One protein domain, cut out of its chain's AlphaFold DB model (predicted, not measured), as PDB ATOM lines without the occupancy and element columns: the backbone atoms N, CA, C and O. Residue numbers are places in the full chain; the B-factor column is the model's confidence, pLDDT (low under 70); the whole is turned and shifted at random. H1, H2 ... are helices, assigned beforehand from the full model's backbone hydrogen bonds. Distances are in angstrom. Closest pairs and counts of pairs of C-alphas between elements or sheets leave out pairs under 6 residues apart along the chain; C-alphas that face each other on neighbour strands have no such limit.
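Overview. This is residues 294 to 384 of the 400 residues of an uncharacterized protein of Anaerolineae bacterium (UniProt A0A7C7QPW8). Two long helices, H2 and H3, run side by side in opposite ways as a widely spaced helical hairpin, and toward the end away from its turn a second pair, H1 and H5, cross each other. The short helix H4 packs on H3 near the middle of the domain, before the chain goes on into H5. The printed part has 91 residues with five named helices, in the order H1, H2, H3, H4, H5, and no named strand; the class is all helix. The whole is compact, with a radius of gyration of the C-alphas of 13.3 A, and only just elongated, with spans of 40 by 26 by 19 A.

Arrangement. The longest helix is H3, residues 340 to 358. It touches H2, residues 313 to 329, with its residues 347 to 354 alone; the closest C-alphas, of Phe 323 and Val 351, are 7.3 A apart. This helical hairpin has a shallow tilt of 15 degrees, opposite ways. H3 also touches H4, residues 365 to 369, with its residues 348 to 352 alone; the closest C-alphas are those of Leu 348 and Ala 365, 5.8 A apart. H4 and H2 are close but not clearly touching, with the C-alphas of Phe 323 and Val 368 closest at 7.9 A. H5, residues 372 to 383, is close to H2 but not clearly touching it: the closest C-alphas, of Gln 320 and His 374, are 7.0 A apart. H5 touches H1, residues 294 to 307, where the closest C-alphas, of Leu 298 and Cys 376, are 5.1 A apart. The lines of H1 and H5 are only just about perpendicular, at 72 degrees. H1 is apart from H2, H3 and H4, and H3 is apart from H5. In H1, H2, H3 and H4 every O i to N i+4 pair is within hydrogen-bond range; in H5, 7 of 8 are.

Along the chain. H3 measures 26.6 A from first to last C-alpha, H2 24.0 A, H1 20.0 A and H5 15.2 A. H1 begins at C-alpha 294, at (-13.428, -37.192, -1.071). H3 begins at C-alpha 340, at (-17.773, -61.461, 5.329), and H5 ends at C-alpha 383, at (-27.476, -29.941, 5.733).

Size, cuts and confidence. The two C-alphas farthest apart are those of Ser 338, in the link from H2 to H3, and Leu 384, 40.5 A. The printed part has no cut. The links H1 to H2 and H4 to H5 are tight, those from H2 to H3 and from H3 to H4 are short, and no link is long. The mean pLDDT of the printed part is 90.8, and no printed residue is under 70.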
ATOM      1  N   ASP A 294     -12.028 -36.768  -0.979       93.19
ATOM      2  CA  ASP A 294     -13.428 -37.192  -1.071       93.19
ATOM      3  C   ASP A 294     -14.370 -36.007  -1.284       93.19
ATOM      4  O   ASP A 294     -15.441 -36.181  -1.860       93.19
ATOM      5  N   LEU A 295     -13.978 -34.783  -0.903       94.19
ATOM      6  CA  LEU A 295     -14.779 -33.574  -1.124       94.19
ATOM      7  C   LEU A 295     -15.190 -33.428  -2.597       94.19
ATOM      8  O   LEU A 295     -16.358 -33.184  -2.886       94.19
ATOM      9  N   GLN A 296     -14.247 -33.627  -3.523       90.69
ATOM     10  CA  GLN A 296     -14.511 -33.556  -4.966       90.69
ATOM     11  C   GLN A 296     -15.425 -34.695  -5.432       90.69
ATOM     12  O   GLN A 296     -16.271 -34.504  -6.307       90.69
ATOM     13  N   ARG A 297     -15.281 -35.889  -4.837       92.75
ATOM     14  CA  ARG A 297     -16.155 -37.026  -5.142       92.75
ATOM     15  C   ARG A 297     -17.582 -36.757  -4.670       92.75
ATOM     16  O   ARG A 297     -18.512 -37.021  -5.427       92.75
ATOM     17  N   LEU A 298     -17.759 -36.198  -3.472       94.56
ATOM     18  CA  LEU A 298     -19.063 -35.838  -2.912       94.56
ATOM     19  C   LEU A 298     -19.780 -34.787  -3.770       94.56
ATOM     20  O   LEU A 298     -20.970 -34.944  -4.049       94.56
ATOM     21  N   THR A 299     -19.076 -33.739  -4.211       92.25
ATOM     22  CA  THR A 299     -19.681 -32.671  -5.021       92.25
ATOM     23  C   THR A 299     -19.991 -33.133  -6.445       92.25
ATOM     24  O   THR A 299     -21.106 -32.925  -6.928       92.25
ATOM     25  N   GLY A 300     -19.066 -33.850  -7.092       93.06
ATOM     26  CA  GLY A 300     -19.288 -34.430  -8.419       93.06
ATOM     27  C   GLY A 300     -20.440 -35.438  -8.442       93.06
ATOM     28  O   GLY A 300     -21.312 -35.360  -9.309       93.06
ATOM     29  N   MET A 301     -20.500 -36.323  -7.441       94.75
ATOM     30  CA  MET A 301     -21.568 -37.316  -7.307       94.75
ATOM     31  C   MET A 301     -22.939 -36.653  -7.175       94.75
ATOM     32  O   MET A 301     -23.891 -37.081  -7.823       94.75
ATOM     33  N   TRP A 302     -23.061 -35.590  -6.375       94.19
ATOM     34  CA  TRP A 302     -24.321 -34.858  -6.251       94.19
ATOM     35  C   TRP A 302     -24.792 -34.282  -7.591       94.19
ATOM     36  O   TRP A 302     -25.959 -34.420  -7.958       94.19
ATOM     37  N   GLU A 303     -23.885 -33.682  -8.357       91.94
ATOM     38  CA  GLU A 303     -24.202 -33.109  -9.664       91.94
ATOM     39  C   GLU A 303     -24.626 -34.168 -10.696       91.94
ATOM     40  O   GLU A 303     -25.526 -33.935 -11.505       91.94
ATOM     41  N   GLU A 304     -24.035 -35.360 -10.658       92.88
ATOM     42  CA  GLU A 304     -24.447 -36.498 -11.491       92.88
ATOM     43  C   GLU A 304     -25.810 -37.070 -11.054       92.88
ATOM     44  O   GLU A 304     -26.663 -37.384 -11.893       92.88
ATOM     45  N   LEU A 305     -26.079 -37.113  -9.744       92.31
ATOM     46  CA  LEU A 305     -27.381 -37.503  -9.198       92.31
ATOM     47  C   LEU A 305     -28.494 -36.536  -9.620       92.31
ATOM     48  O   LEU A 305     -29.577 -36.986  -9.996       92.31
ATOM     49  N   ARG A 306     -28.233 -35.222  -9.626       89.56
ATOM     50  CA  ARG A 306     -29.187 -34.209 -10.123       89.56
ATOM     51  C   ARG A 306     -29.529 -34.394 -11.600       89.56
ATOM     52  O   ARG A 306     -30.662 -34.148 -12.007       89.56
ATOM     53  N   ARG A 307     -28.561 -34.838 -12.406       87.50
ATOM     54  CA  ARG A 307     -28.737 -35.094 -13.847       87.50
ATOM     55  C   ARG A 307     -29.365 -36.453 -14.149       87.50
ATOM     56  O   ARG A 307     -29.740 -36.703 -15.293       87.50
ATOM     57  N   SER A 308     -29.500 -37.319 -13.145       87.19
ATOM     58  CA  SER A 308     -30.051 -38.657 -13.335       87.19
ATOM     59  C   SER A 308     -31.531 -38.593 -13.770       87.19
ATOM     60  O   SER A 308     -32.339 -37.909 -13.128       87.19
ATOM     61  N   PRO A 309     -31.927 -39.315 -14.838       82.62
ATOM     62  CA  PRO A 309     -33.303 -39.319 -15.330       82.62
ATOM     63  C   PRO A 309     -34.292 -39.793 -14.265       82.62
ATOM     64  O   PRO A 309     -34.016 -40.738 -13.526       82.62
ATOM     65  N   ASP A 310     -35.460 -39.147 -14.195       83.00
ATOM     66  CA  ASP A 310     -36.548 -39.516 -13.275       83.00
ATOM     67  C   ASP A 310     -36.129 -39.641 -11.798       83.00
ATOM     68  O   ASP A 310     -36.774 -40.336 -11.007       83.00
ATOM     69  N   MET A 311     -35.043 -38.960 -11.407       88.88
ATOM     70  CA  MET A 311     -34.571 -38.973 -10.031       88.88
ATOM     71  C   MET A 311     -35.359 -37.992  -9.169       88.88
ATOM     72  O   MET A 311     -35.569 -36.836  -9.539       88.88
ATOM     73  N   SER A 312     -35.799 -38.462  -8.005       89.00
ATOM     74  CA  SER A 312     -36.477 -37.657  -6.993       89.00
ATOM     75  C   SER A 312     -35.828 -37.874  -5.632       89.00
ATOM     76  O   SER A 312     -35.195 -38.901  -5.382       89.00
ATOM     77  N   GLN A 313     -36.019 -36.916  -4.727       89.25
ATOM     78  CA  GLN A 313     -35.521 -37.021  -3.357       89.25
ATOM     79  C   GLN A 313     -36.064 -38.271  -2.647       89.25
ATOM     80  O   GLN A 313     -35.300 -38.999  -2.020       89.25
ATOM     81  N   THR A 314     -37.356 -38.574  -2.810       89.88
ATOM     82  CA  THR A 314     -37.983 -39.779  -2.246       89.88
ATOM     83  C   THR A 314     -37.332 -41.056  -2.774       89.88
ATOM     84  O   THR A 314     -37.097 -41.989  -2.010       89.88
ATOM     85  N   LYS A 315     -36.998 -41.099  -4.071       91.88
ATOM     86  CA  LYS A 315     -36.337 -42.256  -4.684       91.88
ATOM     87  C   LYS A 315     -34.921 -42.450  -4.133       91.88
ATOM     88  O   LYS A 315     -34.577 -43.570  -3.765       91.88
ATOM     89  N   LEU A 316     -34.136 -41.378  -3.994       93.12
ATOM     90  CA  LEU A 316     -32.801 -41.445  -3.379       93.12
ATOM     91  C   LEU A 316     -32.862 -41.926  -1.927       93.12
ATOM     92  O   LEU A 316     -32.095 -42.806  -1.547       93.12
ATOM     93  N   GLN A 317     -33.811 -41.414  -1.139       91.25
ATOM     94  CA  GLN A 317     -34.013 -41.849   0.246       91.25
ATOM     95  C   GLN A 317     -34.404 -43.329   0.332       91.25
ATOM     96  O   GLN A 317     -33.887 -44.047   1.183       91.25
ATOM     97  N   ALA A 318     -35.267 -43.815  -0.565       93.88
ATOM     98  CA  ALA A 318     -35.643 -45.227  -0.612       93.88
ATOM     99  C   ALA A 318     -34.449 -46.137  -0.951       93.88
ATOM    100  O   ALA A 318     -34.278 -47.189  -0.334       93.88
ATOM    101  N   ILE A 319     -33.596 -45.721  -1.894       94.69
ATOM    102  CA  ILE A 319     -32.370 -46.446  -2.260       94.69
ATOM    103  C   ILE A 319     -31.377 -46.457  -1.093       94.69
ATOM    104  O   ILE A 319     -30.870 -47.515  -0.722       94.69
ATOM    105  N   GLN A 320     -31.144 -45.304  -0.463       94.00
ATOM    106  CA  GLN A 320     -30.270 -45.192   0.704       94.00
ATOM    107  C   GLN A 320     -30.769 -46.062   1.867       94.00
ATOM    108  O   GLN A 320     -29.980 -46.778   2.482       94.00
ATOM    109  N   ALA A 321     -32.077 -46.053   2.138       94.31
ATOM    110  CA  ALA A 321     -32.692 -46.877   3.174       94.31
ATOM    111  C   ALA A 321     -32.554 -48.378   2.877       94.31
ATOM    112  O   ALA A 321     -32.261 -49.153   3.789       94.31
ATOM    113  N   LEU A 322     -32.710 -48.793   1.614       96.50
ATOM    114  CA  LEU A 322     -32.477 -50.176   1.189       96.50
ATOM    115  C   LEU A 322     -31.033 -50.602   1.474       96.50
ATOM    116  O   LEU A 322     -30.822 -51.634   2.115       96.50
ATOM    117  N   PHE A 323     -30.053 -49.816   1.027       95.62
ATOM    118  CA  PHE A 323     -28.639 -50.129   1.234       95.62
ATOM    119  C   PHE A 323     -28.285 -50.166   2.718       95.62
ATOM    120  O   PHE A 323     -27.699 -51.146   3.174       95.62
ATOM    121  N   HIS A 324     -28.723 -49.174   3.495       93.25
ATOM    122  CA  HIS A 324     -28.487 -49.139   4.936       93.25
ATOM    123  C   HIS A 324     -29.124 -50.340   5.655       93.25
ATOM    124  O   HIS A 324     -28.470 -51.008   6.453       93.25
ATOM    125  N   SER A 325     -30.379 -50.671   5.335       94.44
ATOM    126  CA  SER A 325     -31.079 -51.817   5.925       94.44
ATOM    127  C   SER A 325     -30.361 -53.134   5.635       94.44
ATOM    128  O   SER A 325     -30.180 -53.951   6.538       94.44
ATOM    129  N   LYS A 326     -29.913 -53.341   4.390       94.62
ATOM    130  CA  LYS A 326     -29.191 -54.559   3.999       94.62
ATOM    131  C   LYS A 326     -27.796 -54.623   4.603       94.62
ATOM    132  O   LYS A 326     -27.412 -55.693   5.063       94.62
ATOM    133  N   TRP A 327     -27.100 -53.494   4.702       91.69
ATOM    134  CA  TRP A 327     -25.814 -53.403   5.390       91.69
ATOM    135  C   TRP A 327     -25.901 -53.881   6.843       91.69
ATOM    136  O   TRP A 327     -25.095 -54.704   7.283       91.69
ATOM    137  N   GLN A 328     -26.925 -53.419   7.568       90.50
ATOM    138  CA  GLN A 328     -27.180 -53.818   8.953       90.50
ATOM    139  C   GLN A 328     -27.624 -55.282   9.057       90.50
ATOM    140  O   GLN A 328     -27.034 -56.056   9.809       90.50
ATOM    141  N   LEU A 329     -28.620 -55.694   8.263       92.06
ATOM    142  CA  LEU A 329     -29.159 -57.058   8.278       92.06
ATOM    143  C   LEU A 329     -28.085 -58.110   7.979       92.06
ATOM    144  O   LEU A 329     -28.085 -59.187   8.570       92.06
ATOM    145  N   TRP A 330     -27.175 -57.805   7.055       91.44
ATOM    146  CA  TRP A 330     -26.094 -58.705   6.664       91.44
ATOM    147  C   TRP A 330     -24.831 -58.527   7.509       91.44
ATOM    148  O   TRP A 330     -23.852 -59.233   7.277       91.44
ATOM    149  N   ARG A 331     -24.856 -57.656   8.530       86.06
ATOM    150  CA  ARG A 331     -23.758 -57.425   9.485       86.06
ATOM    151  C   ARG A 331     -22.435 -57.129   8.772       86.06
ATOM    152  O   ARG A 331     -21.398 -57.700   9.109       86.06
ATOM    153  N   LEU A 332     -22.476 -56.249   7.771       83.62
ATOM    154  CA  LEU A 332     -21.297 -55.871   6.978       83.62
ATOM    155  C   LEU A 332     -20.309 -54.977   7.743       83.62
ATOM    156  O   LEU A 332     -19.195 -54.768   7.283       83.62
ATOM    157  N   ALA A 333     -20.669 -54.517   8.944       81.50
ATOM    158  CA  ALA A 333     -19.722 -53.907   9.878       81.50
ATOM    159  C   ALA A 333     -18.765 -54.934  10.529       81.50
ATOM    160  O   ALA A 333     -17.752 -54.556  11.108       81.50
ATOM    161  N   GLU A 334     -19.070 -56.234  10.452       85.06
ATOM    162  CA  GLU A 334     -18.288 -57.303  11.081       85.06
ATOM    163  C   GLU A 334     -17.342 -57.957  10.071       85.06
ATOM    164  O   GLU A 334     -17.557 -59.083   9.609       85.06
ATOM    165  N   THR A 335     -16.282 -57.223   9.733       77.44
ATOM    166  CA  THR A 335     -15.310 -57.585   8.686       77.44
ATOM    167  C   THR A 335     -14.501 -58.850   8.991       77.44
ATOM    168  O   THR A 335     -13.992 -59.493   8.081       77.44
ATOM    169  N   GLN A 336     -14.422 -59.256  10.260       80.12
ATOM    170  CA  GLN A 336     -13.633 -60.409  10.721       80.12
ATOM    171  C   GLN A 336     -14.394 -61.748  10.709       80.12
ATOM    172  O   GLN A 336     -13.841 -62.787  11.062       80.12
ATOM    173  N   ALA A 337     -15.677 -61.753  10.347       78.94
ATOM    174  CA  ALA A 337     -16.479 -62.973  10.348       78.94
ATOM    175  C   ALA A 337     -16.221 -63.838   9.097       78.94
ATOM    176  O   ALA A 337     -16.060 -63.321   7.993       78.94
ATOM    177  N   SER A 338     -16.269 -65.166   9.255       76.62
ATOM    178  CA  SER A 338     -15.891 -66.161   8.230       76.62
ATOM    179  C   SER A 338     -16.661 -66.069   6.906       76.62
ATOM    180  O   SER A 338     -16.199 -66.577   5.891       76.62
ATOM    181  N   GLU A 339     -17.826 -65.418   6.896       85.81
ATOM    182  CA  GLU A 339     -18.652 -65.211   5.700       85.81
ATOM    183  C   GLU A 339     -18.684 -63.748   5.227       85.81
ATOM    184  O   GLU A 339     -19.560 -63.371   4.452       85.81
ATOM    185  N   TYR A 340     -17.794 -62.876   5.719       85.94
ATOM    186  CA  TYR A 340     -17.773 -61.461   5.329       85.94
ATOM    187  C   TYR A 340     -17.650 -61.277   3.811       85.94
ATOM    188  O   TYR A 340     -18.551 -60.693   3.217       85.94
ATOM    189  N   ALA A 341     -16.631 -61.868   3.182       87.19
ATOM    190  CA  ALA A 341     -16.376 -61.707   1.748       87.19
ATOM    191  C   ALA A 341     -17.591 -62.087   0.882       87.19
ATOM    192  O   ALA A 341     -17.974 -61.355  -0.024       87.19
ATOM    193  N   LYS A 342     -18.271 -63.192   1.214       89.81
ATOM    194  CA  LYS A 342     -19.477 -63.634   0.495       89.81
ATOM    195  C   LYS A 342     -20.643 -62.654   0.663       89.81
ATOM    196  O   LYS A 342     -21.389 -62.401  -0.283       89.81
ATOM    197  N   ARG A 343     -20.834 -62.115   1.873       91.50
ATOM    198  CA  ARG A 343     -21.892 -61.132   2.161       91.50
ATOM    199  C   ARG A 343     -21.606 -59.797   1.479       91.50
ATOM    200  O   ARG A 343     -22.532 -59.196   0.943       91.50
ATOM    201  N   GLU A 344     -20.349 -59.369   1.469       88.94
ATOM    202  CA  GLU A 344     -19.889 -58.167   0.776       88.94
ATOM    203  C   GLU A 344     -20.084 -58.295  -0.739       88.94
ATOM    204  O   GLU A 344     -20.713 -57.429  -1.341       88.94
ATOM    205  N   GLU A 345     -19.668 -59.408  -1.347       91.75
ATOM    206  CA  GLU A 345     -19.891 -59.680  -2.772       91.75
ATOM    207  C   GLU A 345     -21.387 -59.650  -3.127       91.75
ATOM    208  O   GLU A 345     -21.803 -58.996  -4.086       91.75
ATOM    209  N   THR A 346     -22.226 -60.285  -2.304       93.69
ATOM    210  CA  THR A 346     -23.689 -60.253  -2.476       93.69
ATOM    211  C   THR A 346     -24.244 -58.824  -2.374       93.69
ATOM    212  O   THR A 346     -25.187 -58.457  -3.078       93.69
ATOM    213  N   PHE A 347     -23.665 -57.991  -1.507       95.25
ATOM    214  CA  PHE A 347     -24.039 -56.587  -1.363       95.25
ATOM    215  C   PHE A 347     -23.608 -55.729  -2.541       95.25
ATOM    216  O   PHE A 347     -24.427 -54.956  -3.035       95.25
ATOM    217  N   LEU A 348     -22.397 -55.915  -3.058       94.38
ATOM    218  CA  LEU A 348     -21.945 -55.254  -4.281       94.38
ATOM    219  C   LEU A 348     -22.892 -55.567  -5.451       94.38
ATOM    220  O   LEU A 348     -23.367 -54.645  -6.112       94.38
ATOM    221  N   GLN A 349     -23.287 -56.833  -5.625       95.12
ATOM    222  CA  GLN A 349     -24.259 -57.235  -6.652       95.12
ATOM    223  C   GLN A 349     -25.635 -56.576  -6.466       95.12
ATOM    224  O   GLN A 349     -26.255 -56.133  -7.441       95.12
ATOM    225  N   LEU A 350     -26.127 -56.484  -5.223       96.38
ATOM    226  CA  LEU A 350     -27.364 -55.761  -4.910       96.38
ATOM    227  C   LEU A 350     -27.247 -54.281  -5.297       96.38
ATOM    228  O   LEU A 350     -28.176 -53.735  -5.900       96.38
ATOM    229  N   VAL A 351     -26.134 -53.637  -4.937       96.06
ATOM    230  CA  VAL A 351     -25.881 -52.227  -5.236       96.06
ATOM    231  C   VAL A 351     -25.864 -52.016  -6.745       96.06
ATOM    232  O   VAL A 351     -26.681 -51.246  -7.246       96.06
ATOM    233  N   GLU A 352     -25.046 -52.756  -7.490       95.44
ATOM    234  CA  GLU A 352     -24.946 -52.643  -8.950       95.44
ATOM    235  C   GLU A 352     -26.290 -52.866  -9.650       95.44
ATOM    236  O   GLU A 352     -26.688 -52.091 -10.527       95.44
ATOM    237  N   THR A 353     -27.038 -53.889  -9.223       96.19
ATOM    238  CA  THR A 353     -28.366 -54.185  -9.773       96.19
ATOM    239  C   THR A 353     -29.341 -53.040  -9.518       96.19
ATOM    240  O   THR A 353     -30.099 -52.662 -10.414       96.19
ATOM    241  N   THR A 354     -29.318 -52.459  -8.315       95.44
ATOM    242  CA  THR A 354     -30.186 -51.333  -7.940       95.44
ATOM    243  C   THR A 354     -29.819 -50.082  -8.735       95.44
ATOM    244  O   THR A 354     -30.697 -49.488  -9.358       95.44
ATOM    245  N   LEU A 355     -28.531 -49.726  -8.799       93.44
ATOM    246  CA  LEU A 355     -28.047 -48.567  -9.555       93.44
ATOM    247  C   LEU A 355     -28.457 -48.655 -11.031       93.44
ATOM    248  O   LEU A 355     -28.991 -47.694 -11.587       93.44
ATOM    249  N   LYS A 356     -28.306 -49.838 -11.643       93.12
ATOM    250  CA  LYS A 356     -28.712 -50.091 -13.031       93.12
ATOM    251  C   LYS A 356     -30.228 -50.031 -13.225       93.12
ATOM    252  O   LYS A 356     -30.692 -49.376 -14.158       93.12
ATOM    253  N   ARG A 357     -31.006 -50.697 -12.361       93.56
ATOM    254  CA  ARG A 357     -32.480 -50.705 -12.413       93.56
ATOM    255  C   ARG A 357     -33.040 -49.289 -12.325       93.56
ATOM    256  O   ARG A 357     -33.913 -48.919 -13.104       93.56
ATOM    257  N   ASP A 358     -32.530 -48.514 -11.375       91.06
ATOM    258  CA  ASP A 358     -33.024 -47.178 -11.065       91.06
ATOM    259  C   ASP A 358     -32.393 -46.072 -11.915       91.06
ATOM    260  O   ASP A 358     -32.826 -44.923 -11.798       91.06
ATOM    261  N   ARG A 359     -31.449 -46.435 -12.798       89.44
ATOM    262  CA  ARG A 359     -30.707 -45.541 -13.699       89.44
ATOM    263  C   ARG A 359     -29.978 -44.423 -12.942       89.44
ATOM    264  O   ARG A 359     -29.938 -43.288 -13.414       89.44
ATOM    265  N   LEU A 360     -29.421 -44.743 -11.770       89.69
ATOM    266  CA  LEU A 360     -28.562 -43.814 -11.033       89.69
ATOM    267  C   LEU A 360     -27.268 -43.604 -11.811       89.69
ATOM    268  O   LEU A 360     -26.561 -44.564 -12.115       89.69
ATOM    269  N   GLN A 361     -26.956 -42.350 -12.109       87.06
ATOM    270  CA  GLN A 361     -25.681 -41.968 -12.695       87.06
ATOM    271  C   GLN A 361     -24.749 -41.448 -11.604       87.06
ATOM    272  O   GLN A 361     -25.193 -40.872 -10.613       87.06
ATOM    273  N   GLY A 362     -23.451 -41.671 -11.797       88.12
ATOM    274  CA  GLY A 362     -22.416 -41.065 -10.963       88.12
ATOM    275  C   GLY A 362     -22.109 -41.737  -9.631       88.12
ATOM    276  O   GLY A 362     -21.177 -41.328  -8.944       88.12
ATOM    277  N   VAL A 363     -22.833 -42.799  -9.275       93.50
ATOM    278  CA  VAL A 363     -22.586 -43.593  -8.063       93.50
ATOM    279  C   VAL A 363     -22.022 -44.952  -8.461       93.50
ATOM    280  O   VAL A 363     -22.564 -45.614  -9.344       93.50
ATOM    281  N   SER A 364     -20.942 -45.372  -7.811       92.56
ATOM    282  CA  SER A 364     -20.353 -46.704  -7.936       92.56
ATOM    283  C   SER A 364     -20.690 -47.564  -6.715       92.56
ATOM    284  O   SER A 364     -21.113 -47.071  -5.666       92.56
ATOM    285  N   ALA A 365     -20.453 -48.873  -6.817       91.94
ATOM    286  CA  ALA A 365     -20.579 -49.754  -5.662       91.94
ATOM    287  C   ALA A 365     -19.567 -49.407  -4.552       91.94
ATOM    288  O   ALA A 365     -19.907 -49.465  -3.370       91.94
ATOM    289  N   SER A 366     -18.361 -48.954  -4.921       89.25
ATOM    290  CA  SER A 366     -17.343 -48.513  -3.962       89.25
ATOM    291  C   SER A 366     -17.769 -47.267  -3.184       89.25
ATOM    292  O   SER A 366     -17.469 -47.181  -1.997       89.25
ATOM    293  N   ASP A 367     -18.519 -46.336  -3.785       92.44
ATOM    294  CA  ASP A 367     -19.054 -45.168  -3.064       92.44
ATOM    295  C   ASP A 367     -20.071 -45.567  -1.988       92.44
ATOM    296  O   ASP A 367     -20.198 -44.902  -0.962       92.44
ATOM    297  N   VAL A 368     -20.829 -46.641  -2.222       93.44
ATOM    298  CA  VAL A 368     -21.806 -47.139  -1.248       93.44
ATOM    299  C   VAL A 368     -21.095 -47.865  -0.110       93.44
ATOM    300  O   VAL A 368     -21.402 -47.604   1.050       93.44
ATOM    301  N   VAL A 369     -20.131 -48.735  -0.428       88.81
ATOM    302  CA  VAL A 369     -19.378 -49.510   0.574       88.81
ATOM    303  C   VAL A 369     -18.486 -48.616   1.439       88.81
ATOM    304  O   VAL A 369     -18.413 -48.821   2.646       88.81
ATOM    305  N   SER A 370     -17.861 -47.594   0.851       87.25
ATOM    306  CA  SER A 370     -17.061 -46.601   1.589       87.25
ATOM    307  C   SER A 370     -17.899 -45.616   2.413       87.25
ATOM    308  O   SER A 370     -17.348 -44.864   3.208       87.25
ATOM    309  N   GLY A 371     -19.222 -45.582   2.220       90.94
ATOM    310  CA  GLY A 371     -20.115 -44.625   2.875       90.94
ATOM    311  C   GLY A 371     -20.201 -43.255   2.194       90.94
ATOM    312  O   GLY A 371     -21.071 -42.461   2.557       90.94
ATOM    313  N   LEU A 372     -19.397 -42.970   1.162       92.88
ATOM    314  CA  LEU A 372     -19.426 -41.691   0.435       92.88
ATOM    315  C   LEU A 372     -20.804 -41.357  -0.144       92.88
ATOM    316  O   LEU A 372     -21.215 -40.198  -0.118       92.88
ATOM    317  N   PHE A 373     -21.562 -42.354  -0.606       95.06
ATOM    318  CA  PHE A 373     -22.937 -42.133  -1.060       95.06
ATOM    319  C   PHE A 373     -23.846 -41.636   0.075       95.06
ATOM    320  O   PHE A 373     -24.660 -40.735  -0.130       95.06
ATOM    321  N   HIS A 374     -23.690 -42.173   1.290       93.25
ATOM    322  CA  HIS A 374     -24.431 -41.693   2.456       93.25
ATOM    323  C   HIS A 374     -24.040 -40.251   2.799       93.25
ATOM    324  O   HIS A 374     -24.931 -39.413   2.932       93.25
ATOM    325  N   HIS A 375     -22.737 -39.959   2.849       93.88
ATOM    326  CA  HIS A 375     -22.230 -38.616   3.126       93.88
ATOM    327  C   HIS A 375     -22.695 -37.585   2.089       93.88
ATOM    328  O   HIS A 375     -23.089 -36.472   2.436       93.88
ATOM    329  N   CYS A 376     -22.724 -37.966   0.809       94.62
ATOM    330  CA  CYS A 376     -23.208 -37.116  -0.274       94.62
ATOM    331  C   CYS A 376     -24.670 -36.709  -0.047       94.62
ATOM    332  O   CYS A 376     -24.999 -35.521  -0.107       94.62
ATOM    333  N   LEU A 377     -25.538 -37.677   0.264       93.94
ATOM    334  CA  LEU A 377     -26.951 -37.410   0.520       93.94
ATOM    335  C   LEU A 377     -27.168 -36.614   1.810       93.94
ATOM    336  O   LEU A 377     -27.981 -35.693   1.811       93.94
ATOM    337  N   GLU A 378     -26.448 -36.927   2.887       91.62
ATOM    338  CA  GLU A 378     -26.538 -36.185   4.149       91.62
ATOM    339  C   GLU A 378     -26.161 -34.710   3.952       91.62
ATOM    340  O   GLU A 378     -26.945 -33.813   4.276       91.62
ATOM    341  N   LEU A 379     -25.000 -34.450   3.348       92.06
ATOM    342  CA  LEU A 379     -24.506 -33.100   3.108       92.06
ATOM    343  C   LEU A 379     -25.482 -32.288   2.247       92.06
ATOM    344  O   LEU A 379     -25.840 -31.165   2.601       92.06
ATOM    345  N   HIS A 380     -25.956 -32.846   1.133       91.81
ATOM    346  CA  HIS A 380     -26.751 -32.079   0.177       91.81
ATOM    347  C   HIS A 380     -28.236 -31.994   0.542       91.81
ATOM    348  O   HIS A 380     -28.819 -30.916   0.427       91.81
ATOM    349  N   LEU A 381     -28.856 -33.085   1.004       89.69
ATOM    350  CA  LEU A 381     -30.293 -33.112   1.306       89.69
ATOM    351  C   LEU A 381     -30.613 -32.614   2.716       89.69
ATOM    352  O   LEU A 381     -31.619 -31.927   2.895       89.69
ATOM    353  N   HIS A 382     -29.802 -32.963   3.719       86.12
ATOM    354  CA  HIS A 382     -30.113 -32.650   5.119       86.12
ATOM    355  C   HIS A 382     -29.506 -31.319   5.555       86.12
ATOM    356  O   HIS A 382     -30.209 -30.456   6.086       86.12
ATOM    357  N   ILE A 383     -28.215 -31.125   5.278       87.94
ATOM    358  CA  ILE A 383     -27.476 -29.941   5.733       87.94
ATOM    359  C   ILE A 383     -27.731 -28.752   4.803       87.94
ATOM    360  O   ILE A 383     -28.215 -27.709   5.245       87.94
ATOM    361  N   LEU A 384     -27.449 -28.911   3.508       87.31
ATOM    362  CA  LEU A 384     -27.607 -27.842   2.516       87.31
ATOM    363  C   LEU A 384     -29.049 -27.686   2.012       87.31
ATOM    364  O   LEU A 384     -29.363 -26.671   1.394       87.31
TER     365      LEU A 384